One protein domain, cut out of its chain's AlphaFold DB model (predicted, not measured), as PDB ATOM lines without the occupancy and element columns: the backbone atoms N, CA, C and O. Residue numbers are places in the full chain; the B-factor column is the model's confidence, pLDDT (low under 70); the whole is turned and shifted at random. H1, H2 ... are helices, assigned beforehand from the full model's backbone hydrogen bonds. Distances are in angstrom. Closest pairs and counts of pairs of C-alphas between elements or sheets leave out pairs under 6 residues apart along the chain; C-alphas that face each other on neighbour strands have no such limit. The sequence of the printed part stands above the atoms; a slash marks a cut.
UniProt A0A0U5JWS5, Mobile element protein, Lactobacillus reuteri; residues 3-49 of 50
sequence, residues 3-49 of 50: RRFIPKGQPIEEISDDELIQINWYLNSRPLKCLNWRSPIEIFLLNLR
ATOM      1  N   ARG A   3     191.217 226.554 258.257       89.25
ATOM      2  CA  ARG A   3     190.206 227.626 258.371       89.25
ATOM      3  C   ARG A   3     190.396 228.807 257.403       89.25
ATOM      4  O   ARG A   3     189.502 229.626 257.281       89.25
ATOM      5  N   ARG A   4     191.544 228.922 256.720       91.06
ATOM      6  CA  ARG A   4     191.751 229.948 255.677       91.06
ATOM      7  C   ARG A   4     190.985 229.642 254.388       91.06
ATOM      8  O   ARG A   4     190.769 230.560 253.610       91.06
ATOM      9  N   PHE A   5     190.613 228.383 254.179       90.94
ATOM     10  CA  PHE A   5     189.873 227.914 253.006       90.94
ATOM     11  C   PHE A   5     188.371 227.796 253.272       90.94
ATOM     12  O   PHE A   5     187.598 227.691 252.334       90.94
ATOM     13  N   ILE A   6     187.964 227.845 254.545       92.12
ATOM     14  CA  ILE A   6     186.573 227.704 254.970       92.12
ATOM     15  C   ILE A   6     186.001 229.105 255.245       92.12
ATOM     16  O   ILE A   6     186.531 229.807 256.119       92.12
ATOM     17  N   PRO A   7     184.940 229.526 254.536       92.25
ATOM     18  CA  PRO A   7     184.199 230.747 254.818       92.25
ATOM     19  C   PRO A   7     183.857 230.932 256.301       92.25
ATOM     20  O   PRO A   7     183.640 229.992 257.071       92.25
ATOM     21  N   LYS A   8     183.795 232.192 256.737       91.88
ATOM     22  CA  LYS A   8     183.360 232.498 258.104       91.88
ATOM     23  C   LYS A   8     181.905 232.067 258.285       91.88
ATOM     24  O   LYS A   8     181.085 232.292 257.407       91.88
ATOM     25  N   GLY A   9     181.601 231.479 259.440       91.31
ATOM     26  CA  GLY A   9     180.266 230.961 259.745       91.31
ATOM     27  C   GLY A   9     179.972 229.566 259.189       91.31
ATOM     28  O   GLY A   9     179.048 228.944 259.689       91.31
ATOM     29  N   GLN A  10     180.776 229.042 258.256       92.44
ATOM     30  CA  GLN A  10     180.624 227.664 257.790       92.44
ATOM     31  C   GLN A  10     181.218 226.678 258.823       92.44
ATOM     32  O   GLN A  10     182.367 226.874 259.267       92.44
ATOM     33  N   PRO A  11     180.451 225.659 259.255       92.56
ATOM     34  CA  PRO A  11     180.954 224.527 260.031       92.56
ATOM     35  C   PRO A  11     182.013 223.736 259.254       92.56
ATOM     36  O   PRO A  11     182.013 223.703 258.027       92.56
ATOM     37  N   ILE A  12     182.956 223.114 259.962       89.75
ATOM     38  CA  ILE A  12     184.030 222.341 259.308       89.75
ATOM     39  C   ILE A  12     183.476 221.013 258.786       89.75
ATOM     40  O   ILE A  12     183.934 220.499 257.774       89.75
ATOM     41  N   GLU A  13     182.469 220.497 259.476       92.00
ATOM     42  CA  GLU A  13     181.766 219.250 259.211       92.00
ATOM     43  C   GLU A  13     180.989 219.286 257.885       92.00
ATOM     44  O   GLU A  13     180.652 218.240 257.347       92.00
ATOM     45  N   GLU A  14     180.717 220.483 257.351       94.44
ATOM     46  CA  GLU A  14     180.040 220.688 256.064       94.44
ATOM     47  C   GLU A  14     181.000 220.700 254.865       94.44
ATOM     48  O   GLU A  14     180.553 220.824 253.726       94.44
ATOM     49  N   ILE A  15     182.313 220.609 255.096       93.44
ATOM     50  CA  ILE A  15     183.298 220.535 254.015       93.44
ATOM     51  C   ILE A  15     183.313 219.116 253.455       93.44
ATOM     52  O   ILE A  15     183.468 218.149 254.199       93.44
ATOM     53  N   SER A  16     183.183 219.001 252.135       95.00
ATOM     54  CA  SER A  16     183.230 217.712 251.452       95.00
ATOM     55  C   SER A  16     184.633 217.100 251.459       95.00
ATOM     56  O   SER A  16     185.646 217.804 251.515       95.00
ATOM     57  N   ASP A  17     184.710 215.775 251.330       95.69
ATOM     58  CA  ASP A  17     185.990 215.070 251.222       95.69
ATOM     59  C   ASP A  17     186.827 215.563 250.030       95.69
ATOM     60  O   ASP A  17     188.042 215.726 250.150       95.69
ATOM     61  N   ASP A  18     186.191 215.879 248.899       97.00
ATOM     62  CA  ASP A  18     186.875 216.408 247.716       97.00
ATOM     63  C   ASP A  18     187.513 217.778 247.989       97.00
ATOM     64  O   ASP A  18     188.664 218.026 247.609       97.00
ATOM     65  N   GLU A  19     186.812 218.666 248.698       94.94
ATOM     66  CA  GLU A  19     187.362 219.953 249.130       94.94
ATOM     67  C   GLU A  19     188.516 219.761 250.121       94.94
ATOM     68  O   GLU A  19     189.554 220.421 250.002       94.94
ATOM     69  N   LEU A  20     188.389 218.825 251.067       94.12
ATOM     70  CA  LEU A  20     189.473 218.484 251.992       94.12
ATOM     71  C   LEU A  20     190.704 217.968 251.246       94.12
ATOM     72  O   LEU A  20     191.823 218.390 251.553       94.12
ATOM     73  N   ILE A  21     190.517 217.111 250.240       95.75
ATOM     74  CA  ILE A  21     191.591 216.603 249.384       95.75
ATOM     75  C   ILE A  21     192.278 217.761 248.660       95.75
ATOM     76  O   ILE A  21     193.508 217.849 248.682       95.75
ATOM     77  N   GLN A  22     191.520 218.685 248.068       95.94
ATOM     78  CA  GLN A  22     192.081 219.849 247.378       95.94
ATOM     79  C   GLN A  22     192.883 220.753 248.321       95.94
ATOM     80  O   GLN A  22     194.000 221.163 247.990       95.94
ATOM     81  N   ILE A  23     192.357 221.031 249.518       95.12
ATOM     82  CA  ILE A  23     193.062 221.832 250.525       95.12
ATOM     83  C   ILE A  23     194.333 221.115 250.984       95.12
ATOM     84  O   ILE A  23     195.389 221.741 251.113       95.12
ATOM     85  N   ASN A  24     194.262 219.802 251.204       94.88
ATOM     86  CA  ASN A  24     195.410 218.996 251.590       94.88
ATOM     87  C   ASN A  24     196.503 219.034 250.513       94.88
ATOM     88  O   ASN A  24     197.670 219.263 250.838       94.88
ATOM     89  N   TRP A  25     196.139 218.886 249.237       95.88
ATOM     90  CA  TRP A  25     197.072 219.038 248.121       95.88
ATOM     91  C   TRP A  25     197.714 220.416 248.115       95.88
ATOM     92  O   TRP A  25     198.940 220.506 248.134       95.88
ATOM     93  N   TYR A  26     196.906 221.477 248.182       95.19
ATOM     94  CA  TYR A  26     197.406 222.849 248.205       95.19
ATOM     95  C   TYR A  26     198.427 223.067 249.325       95.19
ATOM     96  O   TYR A  26     199.478 223.660 249.094       95.19
ATOM     97  N   LEU A  27     198.134 222.597 250.543       93.94
ATOM     98  CA  LEU A  27     199.019 222.768 251.696       93.94
ATOM     99  C   LEU A  27     200.328 221.988 251.540       93.94
ATOM    100  O   LEU A  27     201.394 222.536 251.820       93.94
ATOM    101  N   ASN A  28     200.257 220.738 251.081       95.12
ATOM    102  CA  ASN A  28     201.430 219.872 250.982       95.12
ATOM    103  C   ASN A  28     202.314 220.175 249.771       95.12
ATOM    104  O   ASN A  28     203.510 219.898 249.830       95.12
ATOM    105  N   SER A  29     201.761 220.759 248.704       94.62
ATOM    106  CA  SER A  29     202.503 221.116 247.492       94.62
ATOM    107  C   SER A  29     202.931 222.582 247.443       94.62
ATOM    108  O   SER A  29     203.575 222.989 246.474       94.62
ATOM    109  N   ARG A  30     202.562 223.407 248.437       92.81
ATOM    110  CA  ARG A  30     202.835 224.848 248.395       92.81
ATOM    111  C   ARG A  30     204.348 225.109 248.415       92.81
ATOM    112  O   ARG A  30     204.996 224.834 249.426       92.81
ATOM    113  N   PRO A  31     204.925 225.702 247.357       88.62
ATOM    114  CA  PRO A  31     206.349 225.993 247.332       88.62
ATOM    115  C   PRO A  31     206.676 227.166 248.267       88.62
ATOM    116  O   PRO A  31     206.052 228.225 248.198       88.62
ATOM    117  N   LEU A  32     207.700 227.006 249.110       85.81
ATOM    118  CA  LEU A  32     208.238 228.052 249.994       85.81
ATOM    119  C   LEU A  32     209.610 228.534 249.484       85.81
ATOM    120  O   LEU A  32     210.579 228.664 250.231       85.81
ATOM    121  N   LYS A  33     209.684 228.798 248.171       77.50
ATOM    122  CA  LYS A  33     210.932 229.101 247.441       77.50
ATOM    123  C   LYS A  33     211.654 230.353 247.938       77.50
ATOM    124  O   LYS A  33     212.876 230.368 247.942       77.50
ATOM    125  N   CYS A  34     210.930 231.370 248.408       85.19
ATOM    126  CA  CYS A  34     211.542 232.576 248.980       85.19
ATOM    127  C   CYS A  34     212.324 232.315 250.280       85.19
ATOM    128  O   CYS A  34     213.091 233.172 250.704       85.19
ATOM    129  N   LEU A  35     212.152 231.139 250.887       87.50
ATOM    130  CA  LEU A  35     212.888 230.691 252.067       87.50
ATOM    131  C   LEU A  35     213.887 229.569 251.740       87.50
ATOM    132  O   LEU A  35     214.523 229.047 252.648       87.50
ATOM    133  N   ASN A  36     214.031 229.178 250.465       88.50
ATOM    134  CA  ASN A  36     214.764 227.979 250.034       88.50
ATOM    135  C   ASN A  36     214.301 226.691 250.743       88.50
ATOM    136  O   ASN A  36     215.086 225.766 250.957       88.50
ATOM    137  N   TRP A  37     213.023 226.621 251.124       93.31
ATOM    138  CA  TRP A  37     212.459 225.455 251.802       93.31
ATOM    139  C   TRP A  37     211.778 224.514 250.813       93.31
ATOM    140  O   TRP A  37     211.096 224.951 249.881       93.31
ATOM    141  N   ARG A  38     211.935 223.212 251.066       93.62
ATOM    142  CA  ARG A  38     211.170 222.154 250.401       93.62
ATOM    143  C   ARG A  38     209.773 222.077 251.012       93.62
ATOM    144  O   ARG A  38     209.601 222.244 252.219       93.62
ATOM    145  N   SER A  39     208.785 221.834 250.169       94.81
ATOM    146  CA  SER A  39     207.411 221.547 250.564       94.81
ATOM    147  C   SER A  39     207.315 220.201 251.303       94.81
ATOM    148  O   SER A  39     208.173 219.328 251.121       94.81
ATOM    149  N   PRO A  40     206.271 220.000 252.129       95.06
ATOM    150  CA  PRO A  40     206.052 218.733 252.822       95.06
ATOM    151  C   PRO A  40     206.066 217.519 251.889       95.06
ATOM    152  O   PRO A  40     206.707 216.517 252.206       95.06
ATOM    153  N   ILE A  41     205.428 217.617 250.715       95.38
ATOM    154  CA  ILE A  41     205.383 216.498 249.767       95.38
ATOM    155  C   ILE A  41     206.758 216.170 249.179       95.38
ATOM    156  O   ILE A  41     207.084 215.000 249.006       95.38
ATOM    157  N   GLU A  42     207.604 217.169 248.921       94.81
ATOM    158  CA  GLU A  42     208.965 216.938 248.422       94.81
ATOM    159  C   GLU A  42     209.819 216.194 249.451       94.81
ATOM    160  O   GLU A  42     210.565 215.283 249.092       94.81
ATOM    161  N   ILE A  43     209.697 216.549 250.733       95.12
ATOM    162  CA  ILE A  43     210.385 215.840 251.818       95.12
ATOM    163  C   ILE A  43     209.831 214.426 251.978       95.12
ATOM    164  O   ILE A  43     210.609 213.484 252.110       95.12
ATOM    165  N   PHE A  44     208.511 214.254 251.940       95.19
ATOM    166  CA  PHE A  44     207.890 212.934 252.015       95.19
ATOM    167  C   PHE A  44     208.398 212.010 250.897       95.19
ATOM    168  O   PHE A  44     208.901 210.924 251.172       95.19
ATOM    169  N   LEU A  45     208.374 212.481 249.646       94.81
ATOM    170  CA  LEU A  45     208.861 211.730 248.487       94.81
ATOM    171  C   LEU A  45     210.367 211.448 248.538       94.81
ATOM    172  O   LEU A  45     210.803 210.413 248.043       94.81
ATOM    173  N   LEU A  46     211.169 212.348 249.115       95.12
ATOM    174  CA  LEU A  46     212.597 212.113 249.326       95.12
ATOM    175  C   LEU A  46     212.831 210.968 250.321       95.12
ATOM    176  O   LEU A  46     213.666 210.110 250.059       95.12
ATOM    177  N   ASN A  47     212.075 210.931 251.422       95.25
ATOM    178  CA  ASN A  47     212.207 209.886 252.442       95.25
ATOM    179  C   ASN A  47     211.744 208.506 251.957       95.25
ATOM    180  O   ASN A  47     212.284 207.507 252.408       95.25
ATOM    181  N   LEU A  48     210.796 208.435 251.017       94.50
ATOM    182  CA  LEU A  48     210.335 207.167 250.431       94.50
ATOM    183  C   LEU A  48     211.346 206.494 249.487       94.50
ATOM    184  O   LEU A  48     211.115 205.371 249.050       94.50
ATOM    185  N   ARG A  49     212.421 207.189 249.099       84.88
ATOM    186  CA  ARG A  49     213.457 206.658 248.194       84.88
ATOM    187  C   ARG A  49     214.597 205.944 248.930       84.88
ATOM    188  O   ARG A  49     215.526 205.484 248.269       84.88
TER     189      ARG A  49
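AT A GLANCE: This is residues 3 to 49 of the 50 residues of the protein "Mobile element protein" of Lactobacillus reuteri (UniProt A0A0U5JWS5). H1, the longest helix, meets the shorter H2 near its end, and the two make an open, angled corner with little else packed around it. The link, residues 30 to 39, loops out from this corner and comes back to it, while the stretch 3 to 16, with no named element, makes a hook at the other end of H1. The printed part has 47 residues with two named helices, H1 then H2 along the chain, and no named strand; the class is all helix, though under half of the residues, 21 of 47, are in named elements. The whole is only just loose, close to extended, with a radius of gyration of the C-alphas of 13.8 A, and it is flat, spanning 39 by 25 by 10 A.

HOW THE PARTS SIT: H1, residues 17 to 29, touches H2, residues 40 to 47, with its residues 28 to 29 alone. Their closest C-alphas are those of Asn 28 and Pro 40, 5.1 A apart. The two helices run the same way at a steep tilt of 69 degrees, only just short of about perpendicular. Their centres are 16.1 A apart. In H1 and H2, every O i to N i+4 pair is within hydrogen-bond range.

IN THESE COORDINATES: H1 begins with C-alpha 17 at (185.990, 215.070, 251.222) and measures 18.0 A from first to last C-alpha. H2 measures 10.8 A and ends with C-alpha 47 at (212.207, 209.886, 252.442).

THE WHOLE: The two C-alphas farthest apart are those of Gly 9 and Arg 49, at 42.7 A. The printed part has no cut, and the link from H1 to H2 is short, with 10 residues. The mean pLDDT of the printed part is 92.6, and no printed residue is under 70.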